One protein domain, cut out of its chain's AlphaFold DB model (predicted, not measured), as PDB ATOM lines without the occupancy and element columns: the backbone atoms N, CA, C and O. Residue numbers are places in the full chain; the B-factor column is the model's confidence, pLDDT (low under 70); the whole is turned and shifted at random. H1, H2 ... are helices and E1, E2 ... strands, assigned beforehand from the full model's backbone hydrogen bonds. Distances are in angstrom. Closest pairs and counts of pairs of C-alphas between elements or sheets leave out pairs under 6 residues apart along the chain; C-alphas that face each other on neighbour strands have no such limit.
ATOM      1  N   SER A  86      56.057 -25.347 -12.954       76.69
ATOM      2  CA  SER A  86      54.674 -25.393 -13.421       76.69
ATOM      3  C   SER A  86      54.424 -26.700 -14.183       76.69
ATOM      4  O   SER A  86      55.302 -27.135 -14.931       76.69
ATOM      5  N   PRO A  87      53.240 -27.314 -14.050       75.06
ATOM      6  CA  PRO A  87      52.943 -28.545 -14.763       75.06
ATOM      7  C   PRO A  87      52.858 -28.300 -16.283       75.06
ATOM      8  O   PRO A  87      52.525 -27.189 -16.709       75.06
ATOM      9  N   PRO A  88      53.081 -29.332 -17.120       70.62
ATOM     10  CA  PRO A  88      53.093 -29.206 -18.582       70.62
ATOM     11  C   PRO A  88      51.695 -29.029 -19.202       70.62
ATOM     12  O   PRO A  88      51.537 -29.161 -20.412       70.62
ATOM     13  N   PHE A  89      50.656 -28.756 -18.407       66.75
ATOM     14  CA  PHE A  89      49.307 -28.539 -18.932       66.75
ATOM     15  C   PHE A  89      49.253 -27.265 -19.777       66.75
ATOM     16  O   PHE A  89      49.939 -26.287 -19.477       66.75
ATOM     17  N   LEU A  90      48.404 -27.258 -20.807       62.41
ATOM     18  CA  LEU A  90      48.028 -26.044 -21.542       62.41
ATOM     19  C   LEU A  90      47.477 -24.982 -20.573       62.41
ATOM     20  O   LEU A  90      47.179 -25.329 -19.436       62.41
ATOM     21  N   ALA A  91      47.378 -23.722 -21.015       63.59
ATOM     22  CA  ALA A  91      47.040 -22.491 -20.270       63.59
ATOM     23  C   ALA A  91      45.716 -22.479 -19.472       63.59
ATOM     24  O   ALA A  91      44.894 -21.573 -19.578       63.59
ATOM     25  N   VAL A  92      45.517 -23.494 -18.646       72.88
ATOM     26  CA  VAL A  92      44.386 -23.701 -17.767       72.88
ATOM     27  C   VAL A  92      44.731 -23.014 -16.452       72.88
ATOM     28  O   VAL A  92      45.759 -23.341 -15.844       72.88
ATOM     29  N   PRO A  93      43.914 -22.062 -15.992       71.75
ATOM     30  CA  PRO A  93      44.105 -21.488 -14.674       71.75
ATOM     31  C   PRO A  93      43.852 -22.534 -13.584       71.75
ATOM     32  O   PRO A  93      43.083 -23.483 -13.734       71.75
ATOM     33  N   ILE A  94      44.517 -22.345 -12.453       76.62
ATOM     34  CA  ILE A  94      44.447 -23.202 -11.270       76.62
ATOM     35  C   ILE A  94      43.054 -23.123 -10.636       76.62
ATOM     36  O   ILE A  94      42.460 -24.138 -10.259       76.62
ATOM     37  N   ALA A  95      42.539 -21.900 -10.520       73.56
ATOM     38  CA  ALA A  95      41.227 -21.606  -9.974       73.56
ATOM     39  C   ALA A  95      40.631 -20.370 -10.649       73.56
ATOM     40  O   ALA A  95      41.353 -19.436 -11.007       73.56
ATOM     41  N   TRP A  96      39.309 -20.401 -10.787       75.00
ATOM     42  CA  TRP A  96      38.482 -19.289 -11.234       75.00
ATOM     43  C   TRP A  96      37.852 -18.643 -10.017       75.00
ATOM     44  O   TRP A  96      37.405 -19.347  -9.107       75.00
ATOM     45  N   PHE A  97      37.788 -17.323 -10.036       72.12
ATOM     46  CA  PHE A  97      37.080 -16.570  -9.023       72.12
ATOM     47  C   PHE A  97      35.648 -16.371  -9.529       72.12
ATOM     48  O   PHE A  97      35.461 -15.961 -10.682       72.12
ATOM     49  N   PRO A  98      34.627 -16.733  -8.736       61.53
ATOM     50  CA  PRO A  98      33.248 -16.626  -9.170       61.53
ATOM     51  C   PRO A  98      32.893 -15.160  -9.407       61.53
ATOM     52  O   PRO A  98      33.108 -14.290  -8.568       61.53
ATOM     53  N   CYS A  99      32.315 -14.893 -10.566       63.69
ATOM     54  CA  CYS A  99      31.703 -13.610 -10.861       63.69
ATOM     55  C   CYS A  99      30.302 -13.585 -10.240       63.69
ATOM     56  O   CYS A  99      29.650 -14.623 -10.124       63.69
ATOM     57  N   ALA A 100      29.802 -12.398  -9.892       62.00
ATOM     58  CA  ALA A 100      28.516 -12.246  -9.204       62.00
ATOM     59  C   ALA A 100      27.294 -12.779  -9.989       62.00
ATOM     60  O   ALA A 100      26.257 -13.041  -9.387       62.00
ATOM     61  N   ASN A 101      27.406 -12.967 -11.312       63.94
ATOM     62  CA  ASN A 101      26.288 -13.318 -12.193       63.94
ATOM     63  C   ASN A 101      26.497 -14.669 -12.900       63.94
ATOM     64  O   ASN A 101      27.594 -14.980 -13.367       63.94
ATOM     65  N   ALA A 102      25.409 -15.436 -13.048       65.06
ATOM     66  CA  ALA A 102      25.391 -16.774 -13.653       65.06
ATOM     67  C   ALA A 102      25.891 -16.818 -15.112       65.06
ATOM     68  O   ALA A 102      26.464 -17.822 -15.536       65.06
ATOM     69  N   ASP A 103      25.740 -15.722 -15.859       65.19
ATOM     70  CA  ASP A 103      26.211 -15.612 -17.245       65.19
ATOM     71  C   ASP A 103      27.736 -15.692 -17.360       65.19
ATOM     72  O   ASP A 103      28.267 -16.187 -18.354       65.19
ATOM     73  N   CYS A 104      28.450 -15.279 -16.310       62.62
ATOM     74  CA  CYS A 104      29.902 -15.335 -16.293       62.62
ATOM     75  C   CYS A 104      30.401 -16.779 -16.321       62.62
ATOM     76  O   CYS A 104      31.226 -17.124 -17.149       62.62
ATOM     77  N   VAL A 105      29.808 -17.683 -15.535       63.91
ATOM     78  CA  VAL A 105      30.223 -19.101 -15.495       63.91
ATOM     79  C   VAL A 105      30.182 -19.752 -16.889       63.91
ATOM     80  O   VAL A 105      31.046 -20.566 -17.236       63.91
ATOM     81  N   LYS A 106      29.210 -19.363 -17.723       64.06
ATOM     82  CA  LYS A 106      29.087 -19.835 -19.108       64.06
ATOM     83  C   LYS A 106      30.180 -19.258 -20.013       64.06
ATOM     84  O   LYS A 106      30.751 -20.005 -20.806       64.06
ATOM     85  N   LEU A 107      30.507 -17.974 -19.867       63.44
ATOM     86  CA  LEU A 107      31.605 -17.325 -20.593       63.44
ATOM     87  C   LEU A 107      32.970 -17.913 -20.204       63.44
ATOM     88  O   LEU A 107      33.755 -18.236 -21.096       63.44
ATOM     89  N   ASN A 108      33.195 -18.186 -18.916       61.34
ATOM     90  CA  ASN A 108      34.415 -18.825 -18.408       61.34
ATOM     91  C   ASN A 108      34.634 -20.184 -19.094       61.34
ATOM     92  O   ASN A 108      35.731 -20.520 -19.529       61.34
ATOM     93  N   SER A 109      33.556 -20.955 -19.267       62.78
ATOM     94  CA  SER A 109      33.590 -22.266 -19.926       62.78
ATOM     95  C   SER A 109      33.899 -22.178 -21.428       62.78
ATOM     96  O   SER A 109      34.522 -23.080 -21.989       62.78
ATOM     97  N   MET A 110      33.476 -21.100 -22.093       63.12
ATOM     98  CA  MET A 110      33.720 -20.877 -23.523       63.12
ATOM     99  C   MET A 110      35.135 -20.354 -23.797       63.12
ATOM    100  O   MET A 110      35.755 -20.779 -24.769       63.12
ATOM    101  N   ALA A 111      35.683 -19.504 -22.924       60.47
ATOM    102  CA  ALA A 111      37.054 -19.003 -23.047       60.47
ATOM    103  C   ALA A 111      38.104 -20.130 -22.948       60.47
ATOM    104  O   ALA A 111      39.127 -20.085 -23.629       60.47
ATOM    105  N   ILE A 112      37.836 -21.172 -22.152       55.53
ATOM    106  CA  ILE A 112      38.749 -22.313 -21.935       55.53
ATOM    107  C   ILE A 112      38.845 -23.233 -23.155       55.53
ATOM    108  O   ILE A 112      39.909 -23.783 -23.430       55.53
ATOM    109  N   ASN A 113      37.747 -23.387 -23.896       58.16
ATOM    110  CA  ASN A 113      37.680 -24.260 -25.072       58.16
ATOM    111  C   ASN A 113      38.019 -23.526 -26.377       58.16
ATOM    112  O   ASN A 113      37.866 -24.087 -27.458       58.16
ATOM    113  N   SER A 114      38.511 -22.287 -26.288       60.19
ATOM    114  CA  SER A 114      38.819 -21.440 -27.442       60.19
ATOM    115  C   SER A 114      39.978 -21.940 -28.305       60.19
ATOM    116  O   SER A 114      40.223 -21.342 -29.340       60.19
ATOM    117  N   ASN A 115      40.649 -23.046 -27.967       57.94
ATOM    118  CA  ASN A 115      41.673 -23.639 -28.831       57.94
ATOM    119  C   ASN A 115      41.172 -23.865 -30.266       57.94
ATOM    120  O   ASN A 115      41.898 -23.563 -31.209       57.94
ATOM    121  N   SER A 116      39.941 -24.356 -30.440       59.50
ATOM    122  CA  SER A 116      39.341 -24.521 -31.770       59.50
ATOM    123  C   SER A 116      39.095 -23.178 -32.460       59.50
ATOM    124  O   SER A 116      39.301 -23.075 -33.664       59.50
ATOM    125  N   ASN A 117      38.728 -22.143 -31.702       61.38
ATOM    126  CA  ASN A 117      38.499 -20.797 -32.223       61.38
ATOM    127  C   ASN A 117      39.820 -20.117 -32.621       61.38
ATOM    128  O   ASN A 117      39.919 -19.599 -33.725       61.38
ATOM    129  N   SER A 118      40.869 -20.197 -31.795       60.09
ATOM    130  CA  SER A 118      42.189 -19.638 -32.120       60.09
ATOM    131  C   SER A 118      42.809 -20.323 -33.343       60.09
ATOM    132  O   SER A 118      43.376 -19.652 -34.204       60.09
ATOM    133  N   LEU A 119      42.648 -21.649 -33.463       59.56
ATOM    134  CA  LEU A 119      43.079 -22.409 -34.641       59.56
ATOM    135  C   LEU A 119      42.259 -22.055 -35.892       59.56
ATOM    136  O   LEU A 119      42.839 -21.904 -36.966       59.56
ATOM    137  N   ALA A 120      40.936 -21.896 -35.766       61.09
ATOM    138  CA  ALA A 120      40.057 -21.516 -36.875       61.09
ATOM    139  C   ALA A 120      40.333 -20.095 -37.391       61.09
ATOM    140  O   ALA A 120      40.184 -19.832 -38.582       61.09
ATOM    141  N   GLU A 121      40.771 -19.194 -36.513       63.12
ATOM    142  CA  GLU A 121      41.105 -17.806 -36.846       63.12
ATOM    143  C   GLU A 121      42.566 -17.616 -37.298       63.12
ATOM    144  O   GLU A 121      42.972 -16.505 -37.632       63.12
ATOM    145  N   GLY A 122      43.364 -18.691 -37.349       62.38
ATOM    146  CA  GLY A 122      44.757 -18.649 -37.808       62.38
ATOM    147  C   GLY A 122      45.746 -18.052 -36.799       62.38
ATOM    148  O   GLY A 122      46.883 -17.750 -37.165       62.38
ATOM    149  N   PHE A 123      45.351 -17.898 -35.532       65.56
ATOM    150  CA  PHE A 123      46.230 -17.455 -34.453       65.56
ATOM    151  C   PHE A 123      46.944 -18.655 -33.826       65.56
ATOM    152  O   PHE A 123      46.392 -19.383 -32.998       65.56
ATOM    153  N   LEU A 124      48.205 -18.854 -34.214       73.62
ATOM    154  CA  LEU A 124      49.067 -19.872 -33.617       73.62
ATOM    155  C   LEU A 124      49.647 -19.338 -32.297       73.62
ATOM    156  O   LEU A 124      50.615 -18.579 -32.289       73.62
ATOM    157  N   CYS A 125      49.020 -19.697 -31.179       77.31
ATOM    158  CA  CYS A 125      49.530 -19.381 -29.848       77.31
ATOM    159  C   CYS A 125      50.578 -20.407 -29.419       77.31
ATOM    160  O   CYS A 125      50.345 -21.611 -29.509       77.31
ATOM    161  N   ASP A 126      51.718 -19.920 -28.937       78.19
ATOM    162  CA  ASP A 126      52.830 -20.769 -28.518       78.19
ATOM    163  C   ASP A 126      52.551 -21.343 -27.121       78.19
ATOM    164  O   ASP A 126      52.641 -20.648 -26.108       78.19
ATOM    165  N   ASP A 127      52.128 -22.602 -27.064       75.38
ATOM    166  CA  ASP A 127      51.624 -23.238 -25.842       75.38
ATOM    167  C   ASP A 127      52.729 -23.841 -24.948       75.38
ATOM    168  O   ASP A 127      52.467 -24.273 -23.810       75.38
ATOM    169  N   ASP A 128      53.965 -23.845 -25.453       79.56
ATOM    170  CA  ASP A 128      55.150 -24.459 -24.857       79.56
ATOM    171  C   ASP A 128      55.712 -23.623 -23.701       79.56
ATOM    172  O   ASP A 128      56.813 -23.077 -23.710       79.56
ATOM    173  N   CYS A 129      54.934 -23.554 -22.627       79.44
ATOM    174  CA  CYS A 129      55.350 -22.926 -21.383       79.44
ATOM    175  C   CYS A 129      55.919 -23.967 -20.417       79.44
ATOM    176  O   CYS A 129      55.164 -24.715 -19.782       79.44
ATOM    177  N   THR A 130      57.240 -23.939 -20.254       77.56
ATOM    178  CA  THR A 130      57.967 -24.581 -19.152       77.56
ATOM    179  C   THR A 130      58.597 -23.495 -18.284       77.56
ATOM    180  O   THR A 130      59.108 -22.499 -18.787       77.56
ATOM    181  N   GLY A 131      58.504 -23.620 -16.964       80.44
ATOM    182  CA  GLY A 131      59.036 -22.599 -16.068       80.44
ATOM    183  C   GLY A 131      58.709 -22.872 -14.607       80.44
ATOM    184  O   GLY A 131      57.923 -23.780 -14.316       80.44
ATOM    185  N   PRO A 132      59.303 -22.106 -13.678       86.25
ATOM    186  CA  PRO A 132      58.972 -22.206 -12.266       86.25
ATOM    187  C   PRO A 132      57.498 -21.854 -12.023       86.25
ATOM    188  O   PRO A 132      56.851 -21.150 -12.801       86.25
ATOM    189  N   TYR A 133      56.959 -22.394 -10.940       86.00
ATOM    190  CA  TYR A 133      55.662 -22.051 -10.393       86.00
ATOM    191  C   TYR A 133      55.777 -20.694  -9.712       86.00
ATOM    192  O   TYR A 133      56.334 -20.572  -8.622       86.00
ATOM    193  N   GLU A 134      55.242 -19.691 -10.388       89.81
ATOM    194  CA  GLU A 134      55.200 -18.301  -9.960       89.81
ATOM    195  C   GLU A 134      53.757 -17.833 -10.151       89.81
ATOM    196  O   GLU A 134      53.414 -17.319 -11.220       89.81
ATOM    197  N   PRO A 135      52.868 -18.107  -9.179       90.31
ATOM    198  CA  PRO A 135      51.452 -17.859  -9.362       90.31
ATOM    199  C   PRO A 135      51.206 -16.378  -9.640       90.31
ATOM    200  O   PRO A 135      51.709 -15.499  -8.943       90.31
ATOM    201  N   ILE A 136      50.421 -16.114 -10.678       91.94
ATOM    202  CA  ILE A 136      50.025 -14.770 -11.096       91.94
ATOM    203  C   ILE A 136      48.517 -14.754 -11.280       91.94
ATOM    204  O   ILE A 136      47.942 -15.747 -11.730       91.94
ATOM    205  N   CYS A 137      47.865 -13.650 -10.936       92.50
ATOM    206  CA  CYS A 137      46.450 -13.507 -11.227       92.50
ATOM    207  C   CYS A 137      46.261 -12.846 -12.593       92.50
ATOM    208  O   CYS A 137      46.991 -11.943 -12.991       92.50
ATOM    209  N   GLY A 138      45.288 -13.340 -13.342       90.62
ATOM    210  CA  GLY A 138      44.760 -12.682 -14.521       90.62
ATOM    211  C   GLY A 138      43.379 -12.142 -14.201       90.62
ATOM    212  O   GLY A 138      42.626 -12.769 -13.454       90.62
ATOM    213  N   LYS A 139      43.037 -10.993 -14.775       88.94
ATOM    214  CA  LYS A 139      41.700 -10.408 -14.670       88.94
ATOM    215  C   LYS A 139      41.169 -10.057 -16.052       88.94
ATOM    216  O   LYS A 139      41.897  -9.493 -16.865       88.94
ATOM    217  N   THR A 140      39.906 -10.355 -16.306       85.31
ATOM    218  CA  THR A 140      39.142  -9.816 -17.433       85.31
ATOM    219  C   THR A 140      38.101  -8.821 -16.909       85.31
ATOM    220  O   THR A 140      38.048  -8.505 -15.718       85.31
ATOM    221  N   SER A 141      37.242  -8.306 -17.789       81.44
ATOM    222  CA  SER A 141      36.124  -7.442 -17.395       81.44
ATOM    223  C   SER A 141      35.131  -8.113 -16.442       81.44
ATOM    224  O   SER A 141      34.449  -7.416 -15.696       81.44
ATOM    225  N   SER A 142      35.024  -9.442 -16.478       77.81
ATOM    226  CA  SER A 142      34.000 -10.192 -15.744       77.81
ATOM    227  C   SER A 142      34.563 -11.159 -14.713       77.81
ATOM    228  O   SER A 142      33.860 -11.484 -13.763       77.81
ATOM    229  N   GLU A 143      35.807 -11.605 -14.866       82.12
ATOM    230  CA  GLU A 143      36.369 -12.697 -14.072       82.12
ATOM    231  C   GLU A 143      37.810 -12.428 -13.648       82.12
ATOM    232  O   GLU A 143      38.540 -11.639 -14.245       82.12
ATOM    233  N   VAL A 144      38.221 -13.129 -12.599       87.06
ATOM    234  CA  VAL A 144      39.616 -13.236 -12.176       87.06
ATOM    235  C   VAL A 144      39.969 -14.722 -12.237       87.06
ATOM    236  O   VAL A 144      39.089 -15.579 -12.102       87.06
ATOM    237  N   ALA A 145      41.241 -15.052 -12.445       87.69
ATOM    238  CA  ALA A 145      41.753 -16.421 -12.404       87.69
ATOM    239  C   ALA A 145      43.220 -16.456 -11.947       87.69
ATOM    240  O   ALA A 145      43.977 -15.529 -12.225       87.69
ATOM    241  N   VAL A 146      43.642 -17.520 -11.253       90.12
ATOM    242  CA  VAL A 146      45.058 -17.723 -10.877       90.12
ATOM    243  C   VAL A 146      45.726 -18.623 -11.903       90.12
ATOM    244  O   VAL A 146      45.256 -19.733 -12.144       90.12
ATOM    245  N   PHE A 147      46.853 -18.203 -12.458       89.94
ATOM    246  CA  PHE A 147      47.670 -18.975 -13.391       89.94
ATOM    247  C   PHE A 147      48.942 -19.488 -12.713       89.94
ATOM    248  O   PHE A 147      49.414 -18.918 -11.735       89.94
ATOM    249  N   TYR A 148      49.509 -20.577 -13.241       87.69
ATOM    250  CA  TYR A 148      50.718 -21.206 -12.687       87.69
ATOM    251  C   TYR A 148      51.988 -20.364 -12.852       87.69
ATOM    252  O   TYR A 148      52.902 -20.495 -12.044       87.69
ATOM    253  N   ASN A 149      52.067 -19.583 -13.931       89.31
ATOM    254  CA  ASN A 149      53.164 -18.669 -14.232       89.31
ATOM    255  C   ASN A 149      52.719 -17.616 -15.258       89.31
ATOM    256  O   ASN A 149      51.653 -17.731 -15.876       89.31
ATOM    257  N   LYS A 150      53.571 -16.610 -15.478       90.81
ATOM    258  CA  LYS A 150      53.340 -15.546 -16.468       90.81
ATOM    259  C   LYS A 150      53.198 -16.068 -17.900       90.81
ATOM    260  O   LYS A 150      52.395 -15.545 -18.665       90.81
ATOM    261  N   CYS A 151      53.935 -17.118 -18.262       89.12
ATOM    262  CA  CYS A 151      53.848 -17.714 -19.595       89.12
ATOM    263  C   CYS A 151      52.442 -18.277 -19.865       89.12
ATOM    264  O   CYS A 151      51.830 -17.942 -20.874       89.12
ATOM    265  N   LYS A 152      51.864 -19.037 -18.925       88.62
ATOM    266  CA  LYS A 152      50.502 -19.584 -19.042       88.62
ATOM    267  C   LYS A 152      49.450 -18.474 -19.129       88.62
ATOM    268  O   LYS A 152      48.496 -18.624 -19.885       88.62
ATOM    269  N   LEU A 153      49.639 -17.354 -18.428       88.94
ATOM    270  CA  LEU A 153      48.775 -16.178 -18.581       88.94
ATOM    271  C   LEU A 153      48.890 -15.563 -19.987       88.94
ATOM    272  O   LEU A 153      47.876 -15.224 -20.587       88.94
ATOM    273  N   ASN A 154      50.094 -15.465 -20.555       88.50
ATOM    274  CA  ASN A 154      50.284 -14.954 -21.917       88.50
ATOM    275  C   ASN A 154      49.667 -15.860 -22.987       88.50
ATOM    276  O   ASN A 154      49.102 -15.365 -23.958       88.50
ATOM    277  N   VAL A 155      49.717 -17.176 -22.798       85.75
ATOM    278  CA  VAL A 155      49.020 -18.114 -23.685       85.75
ATOM    279  C   VAL A 155      47.507 -17.924 -23.588       85.75
ATOM    280  O   VAL A 155      46.830 -17.863 -24.612       85.75
ATOM    281  N   ALA A 156      46.972 -17.745 -22.377       84.19
ATOM    282  CA  ALA A 156      45.560 -17.418 -22.195       84.19
ATOM    283  C   ALA A 156      45.194 -16.081 -22.863       84.19
ATOM    284  O   ALA A 156      44.164 -15.996 -23.532       84.19
ATOM    285  N   LYS A 157      46.045 -15.050 -22.763       86.81
ATOM    286  CA  LYS A 157      45.889 -13.789 -23.512       86.81
ATOM    287  C   LYS A 157      45.845 -14.034 -25.011       86.81
ATOM    288  O   LYS A 157      44.929 -13.552 -25.657       86.81
ATOM    289  N   CYS A 158      46.791 -14.795 -25.552       84.62
ATOM    290  CA  CYS A 158      46.846 -15.076 -26.982       84.62
ATOM    291  C   CYS A 158      45.563 -15.766 -27.470       84.62
ATOM    292  O   CYS A 158      44.928 -15.290 -28.406       84.62
ATOM    293  N   ARG A 159      45.120 -16.818 -26.772       80.19
ATOM    294  CA  ARG A 159      43.921 -17.594 -27.141       80.19
ATOM    295  C   ARG A 159      42.616 -16.813 -27.013       80.19
ATOM    296  O   ARG A 159      41.645 -17.089 -27.704       80.19
ATOM    297  N   SER A 160      42.601 -15.833 -26.117       77.38
ATOM    298  CA  SER A 160      41.467 -14.940 -25.892       77.38
ATOM    299  C   SER A 160      41.631 -13.589 -26.590       77.38
ATOM    300  O   SER A 160      40.961 -12.641 -26.214       77.38
ATOM    301  N   HIS A 161      42.529 -13.434 -27.565       79.38
ATOM    302  CA  HIS A 161      42.703 -12.162 -28.285       79.38
ATOM    303  C   HIS A 161      42.982 -10.946 -27.374       79.38
ATOM    304  O   HIS A 161      42.616  -9.815 -27.683       79.38
ATOM    305  N   GLY A 162      43.643 -11.169 -26.237       80.62
ATOM    306  CA  GLY A 162      44.055 -10.124 -25.303       80.62
ATOM    307  C   GLY A 162      43.021  -9.743 -24.240       80.62
ATOM    308  O   GLY A 162      43.225  -8.735 -23.569       80.62
ATOM    309  N   TYR A 163      41.954 -10.526 -24.025       83.62
ATOM    310  CA  TYR A 163      40.974 -10.228 -22.963       83.62
ATOM    311  C   TYR A 163      41.550 -10.286 -21.539       83.62
ATOM    312  O   TYR A 163      41.023  -9.641 -20.631       83.62
ATOM    313  N   TRP A 164      42.620 -11.053 -21.322       87.56
ATOM    314  CA  TRP A 164      43.269 -11.150 -20.017       87.56
ATOM    315  C   TRP A 164      44.238  -9.991 -19.767       87.56
ATOM    316  O   TRP A 164      45.123  -9.701 -20.570       87.56
ATOM    317  N   SER A 165      44.130  -9.384 -18.590       90.12
ATOM    318  CA  SER A 165      45.078  -8.398 -18.065       90.12
ATOM    319  C   SER A 165      45.899  -8.985 -16.917       90.12
ATOM    320  O   SER A 165      45.429  -9.875 -16.202       90.12
ATOM    321  N   ASP A 166      47.137  -8.510 -16.766       91.06
ATOM    322  CA  ASP A 166      47.995  -8.906 -15.648       91.06
ATOM    323  C   ASP A 166      47.465  -8.292 -14.353       91.06
ATOM    324  O   ASP A 166      47.217  -7.088 -14.289       91.06
ATOM    325  N   PHE A 167      47.324  -9.113 -13.318       90.06
ATOM    326  CA  PHE A 167      46.916  -8.682 -11.990       90.06
ATOM    327  C   PHE A 167      47.899  -9.230 -10.952       90.06
ATOM    328  O   PHE A 167      48.245 -10.418 -10.962       90.06
ATOM    329  N   SER A 168      48.420  -8.363 -10.080       90.38
ATOM    330  CA  SER A 168      49.488  -8.786  -9.179       90.38
ATOM    331  C   SER A 168      48.971  -9.826  -8.181       90.38
ATOM    332  O   SER A 168      47.839  -9.764  -7.698       90.38
ATOM    333  N   TYR A 169      49.803 -10.821  -7.880       90.50
ATOM    334  CA  TYR A 169      49.395 -11.912  -7.000       90.50
ATOM    335  C   TYR A 169      49.155 -11.441  -5.557       90.50
ATOM    336  O   TYR A 169      48.262 -11.947  -4.882       90.50
ATOM    337  N   GLU A 170      49.899 -10.433  -5.097       91.19
ATOM    338  CA  GLU A 170      49.720  -9.864  -3.760       91.19
ATOM    339  C   GLU A 170      48.394  -9.102  -3.636       91.19
ATOM    340  O   GLU A 170      47.652  -9.319  -2.680       91.19
ATOM    341  N   GLU A 171      48.015  -8.302  -4.637       90.62
ATOM    342  CA  GLU A 171      46.688  -7.666  -4.661       90.62
ATOM    343  C   GLU A 171      45.576  -8.719  -4.719       90.62
ATOM    344  O   GLU A 171      44.572  -8.620  -4.012       90.62
ATOM    345  N   CYS A 172      45.783  -9.781  -5.494       90.38
ATOM    346  CA  CYS A 172      44.847 -10.891  -5.615       90.38
ATOM    347  C   CYS A 172      44.608 -11.620  -4.286       90.38
ATOM    348  O   CYS A 172      43.460 -11.896  -3.946       90.38
ATOM    349  N   LYS A 173      45.657 -11.851  -3.482       91.56
ATOM    350  CA  LYS A 173      45.522 -12.392  -2.118       91.56
ATOM    351  C   LYS A 173      44.685 -11.495  -1.216       91.56
ATOM    352  O   LYS A 173      43.912 -12.004  -0.411       91.56
ATOM    353  N   THR A 174      44.859 -10.176  -1.325       92.19
ATOM    354  CA  THR A 174      44.108  -9.230  -0.487       92.19
ATOM    355  C   THR A 174      42.638  -9.138  -0.882       92.19
ATOM    356  O   THR A 174      41.786  -9.026  -0.005       92.19
ATOM    357  N   GLN A 175      42.330  -9.209  -2.180       89.81
ATOM    358  CA  GLN A 175      40.960  -9.088  -2.685       89.81
ATOM    359  C   GLN A 175      40.177 -10.403  -2.608       89.81
ATOM    360  O   GLN A 175      38.977 -10.370  -2.351       89.81
ATOM    361  N   TYR A 176      40.847 -11.543  -2.805       87.62
ATOM    362  CA  TYR A 176      40.216 -12.857  -2.953       87.62
ATOM    363  C   TYR A 176      40.973 -13.963  -2.185       87.62
ATOM    364  O   TYR A 176      41.596 -14.856  -2.778       87.62
ATOM    365  N   PRO A 177      40.988 -13.904  -0.843       89.50
ATOM    366  CA  PRO A 177      41.819 -14.789  -0.031       89.50
ATOM    367  C   PRO A 177      41.371 -16.259  -0.062       89.50
ATOM    368  O   PRO A 177      42.213 -17.160   0.011       89.50
ATOM    369  N   GLU A 178      40.068 -16.538  -0.163       86.69
ATOM    370  CA  GLU A 178      39.544 -17.910  -0.108       86.69
ATOM    371  C   GLU A 178      39.869 -18.694  -1.380       86.69
ATOM    372  O   GLU A 178      40.270 -19.860  -1.343       86.69
ATOM    373  N   GLU A 179      39.746 -18.036  -2.520       84.25
ATOM    374  CA  GLU A 179      39.949 -18.617  -3.832       84.25
ATOM    375  C   GLU A 179      41.439 -18.777  -4.143       84.25
ATOM    376  O   GLU A 179      41.835 -19.788  -4.728       84.25
ATOM    377  N   VAL A 180      42.292 -17.849  -3.683       88.19
ATOM    378  CA  VAL A 180      43.750 -18.036  -3.735       88.19
ATOM    379  C   VAL A 180      44.164 -19.238  -2.886       88.19
ATOM    380  O   VAL A 180      44.914 -20.093  -3.361       88.19
ATOM    381  N   LYS A 181      43.610 -19.386  -1.677       88.38
ATOM    382  CA  LYS A 181      43.850 -20.566  -0.830       88.38
ATOM    383  C   LYS A 181      43.383 -21.858  -1.505       88.38
ATOM    384  O   LYS A 181      44.054 -22.888  -1.423       88.38
ATOM    385  N   TYR A 182      42.249 -21.820  -2.203       85.56
ATOM    386  CA  TYR A 182      41.766 -22.949  -2.993       85.56
ATOM    387  C   TYR A 182      42.692 -23.274  -4.175       85.56
ATOM    388  O   TYR A 182      42.959 -24.450  -4.443       85.56
ATOM    389  N   ALA A 183      43.231 -22.256  -4.850       86.50
ATOM    390  CA  ALA A 183      44.208 -22.422  -5.921       86.50
ATOM    391  C   ALA A 183      45.485 -23.106  -5.408       86.50
ATOM    392  O   ALA A 183      45.933 -24.103  -5.978       86.50
ATOM    393  N   GLU A 184      46.032 -22.637  -4.288       87.25
ATOM    394  CA  GLU A 184      47.197 -23.249  -3.640       87.25
ATOM    395  C   GLU A 184      46.928 -24.700  -3.222       87.25
ATOM    396  O   GLU A 184      47.765 -25.584  -3.430       87.25
ATOM    397  N   LEU A 185      45.737 -24.980  -2.684       85.88
ATOM    398  CA  LEU A 185      45.332 -26.331  -2.306       85.88
ATOM    399  C   LEU A 185      45.254 -27.258  -3.524       85.88
ATOM    400  O   LEU A 185      45.751 -28.384  -3.465       85.88
ATOM    401  N   LYS A 186      44.701 -26.787  -4.648       83.50
ATOM    402  CA  LYS A 186      44.696 -27.531  -5.916       83.50
ATOM    403  C   LYS A 186      46.097 -27.782  -6.446       83.50
ATOM    404  O   LYS A 186      46.390 -28.898  -6.870       83.50
ATOM    405  N   PHE A 187      46.958 -26.769  -6.399       82.62
ATOM    406  CA  PHE A 187      48.349 -26.900  -6.806       82.62
ATOM    407  C   PHE A 187      49.062 -27.977  -5.981       82.62
ATOM    408  O   PHE A 187      49.661 -28.892  -6.539       82.62
ATOM    409  N   ARG A 188      48.916 -27.939  -4.652       82.19
ATOM    410  CA  ARG A 188      49.519 -28.921  -3.740       82.19
ATOM    411  C   ARG A 188      48.931 -30.325  -3.892       82.19
ATOM    412  O   ARG A 188      49.631 -31.317  -3.715       82.19
ATOM    413  N   ALA A 189      47.641 -30.428  -4.195       80.81
ATOM    414  CA  ALA A 189      46.963 -31.710  -4.364       80.81
ATOM    415  C   ALA A 189      47.282 -32.398  -5.702       80.81
ATOM    416  O   ALA A 189      47.027 -33.600  -5.829       80.81
ATOM    417  N   ASN A 190      47.818 -31.659  -6.677       79.06
ATOM    418  CA  ASN A 190      48.037 -32.139  -8.031       79.06
ATOM    419  C   ASN A 190      49.093 -33.275  -8.064       79.06
ATOM    420  O   ASN A 190      50.197 -33.105  -7.536       79.06
ATOM    421  N   PRO A 191      48.773 -34.433  -8.683       76.19
ATOM    422  CA  PRO A 191      49.660 -35.598  -8.748       76.19
ATOM    423  C   PRO A 191      51.065 -35.304  -9.282       76.19
ATOM    424  O   PRO A 191      52.021 -35.906  -8.803       76.19
ATOM    425  N   TYR A 192      51.196 -34.338 -10.201       69.69
ATOM    426  CA  TYR A 192      52.481 -33.932 -10.780       69.69
ATOM    427  C   TYR A 192      53.506 -33.489  -9.719       69.69
ATOM    428  O   TYR A 192      54.709 -33.646  -9.904       69.69
ATOM    429  N   PHE A 193      53.036 -32.965  -8.583       67.75
ATOM    430  CA  PHE A 193      53.895 -32.517  -7.487       67.75
ATOM    431  C   PHE A 193      54.123 -33.586  -6.420       67.75
ATOM    432  O   PHE A 193      55.200 -33.630  -5.832       67.75
ATOM    433  N   LYS A 194      53.146 -34.474  -6.198       64.75
ATOM    434  CA  LYS A 194      53.233 -35.523  -5.169       64.75
ATOM    435  C   LYS A 194      54.297 -36.573  -5.484       64.75
ATOM    436  O   LYS A 194      55.002 -37.012  -4.583       64.75
ATOM    437  N   GLU A 195      54.441 -36.959  -6.750       56.06
ATOM    438  CA  GLU A 195      55.437 -37.966  -7.149       56.06
ATOM    439  C   GLU A 195      56.880 -37.454  -7.011       56.06
ATOM    440  O   GLU A 195      57.778 -38.235  -6.699       56.06
ATOM    441  N   LYS A 196      57.101 -36.137  -7.153       56.69
ATOM    442  CA  LYS A 196      58.425 -35.522  -6.978       56.69
ATOM    443  C   LYS A 196      58.903 -35.593  -5.524       56.69
ATOM    444  O   LYS A 196      60.044 -35.973  -5.286       56.69
ATOM    445  N   GLU A 197      58.024 -35.299  -4.564       56.09
ATOM    446  CA  GLU A 197      58.359 -35.342  -3.131       56.09
ATOM    447  C   GLU A 197      58.698 -36.772  -2.665       56.09
ATOM    448  O   GLU A 197      59.603 -36.955  -1.856       56.09
ATOM    449  N   MET A 198      58.046 -37.796  -3.233       50.16
ATOM    450  CA  MET A 198      58.320 -39.204  -2.902       50.16
ATOM    451  C   MET A 198      59.600 -39.763  -3.552       50.16
ATOM    452  O   MET A 198      60.170 -40.723  -3.035       50.16
ATOM    453  N   MET A 199      60.071 -39.191  -4.669       52.16
ATOM    454  CA  MET A 199      61.376 -39.539  -5.257       52.16
ATOM    455  C   MET A 199      62.543 -38.837  -4.556       52.16
ATOM    456  O   MET A 199      63.630 -39.404  -4.480       52.16
TER     457      MET A 199
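AT A GLANCE: This is residues 86 to 199 of the 267 residues of the protein "Kazal-like domain-containing protein" of Musca domestica (UniProt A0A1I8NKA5). A small twisted sheet of four short strands is the middle layer of three: H3 covers one face, and H4 and H5 cover the other. H1 only grazes the sheet, H2 sits off it, and residues 194 to 199 of H6 stick out beyond H5. The 114 printed residues hold six named helices and four named strands in the order E1 H1 H2 E2 E3 H3 E4 H4 H5 H6, a mixed class. The sheet runs E1, E3, E2, E4 and is antiparallel throughout. The whole is compact, with a radius of gyration of the C-alphas of 14.2 A and spans of 43 by 32 by 22 A.

HOW THE PARTS SIT: In the sheet, E3, residues 144 to 147, and E2, residues 136 to 139, form a hairpin, with N 138 and O 145 2.8 A apart. E1, residues 95 to 97, is an edge strand beside E3, with N 97 and O 144 3.0 A apart. E4, residues 165 to 167, is the edge strand beside E2, with N 165 and O 139 2.8 A apart. H3, residues 150 to 159, is on one face at a height over the sheet of 9.1 A; its closest C-alphas to E2 are Lys 150 and Ile 136, 6.4 A apart. On the opposite face are H4, residues 169 to 175, at a height of 9.5 A, and H5, residues 177 to 189, at 7.6 A. H5 is over E1, and the closest C-alphas are those of Ala 183 and Ala 95, 5.1 A apart. H4 and H5 are close but not clearly touching, at a steep tilt of 48 degrees, opposite ways; the C-alphas of Lys 173 and Val 180 come closest, 6.1 A apart. H1, residues 102 to 112, only grazes the sheet with residues 105 to 108. H2, residues 115 to 120, is not on the sheet but is close to H3 without clearly touching it; the closest C-alphas, Ser 118 and Arg 159, are 5.7 A apart. Two split strand-helix-strand units, each of two strands that are not neighbours, with helices between them along the chain and another strand between them in the sheet, are E1, H1 H2, E2, with E3 between and a left-handed crossover, and E3, H3, E4, with E2 between and a right-handed crossover. Every O i to N i+4 pair is within hydrogen-bond range in H2, H3, H4 and H5, against 6 of 7 in H1 and 3 of 5 in H6, residues 191 to 199.

IN THESE COORDINATES: E1 begins at C-alpha 95 (41.227, -21.606, -9.974). E2 and E3 measure 10.1 A and 10.0 A. H5 is the longest helix at 18.2 A, followed by H1 at 16.7 A, H3 at 14.4 A and H6 at 12.8 A. H6 ends at C-alpha 199 (61.376, -39.539, -5.257).

THE WHOLE: The C-alphas of Asn 101 and Met 199 are the two farthest apart, 44.3 A. The printed part has no cut; its one long link, residues 121 to 135, joins H2 to E2. Mean pLDDT of the printed part is 76.9, with residues 89 to 91, 98 to 123 and 192 to 199 under 70.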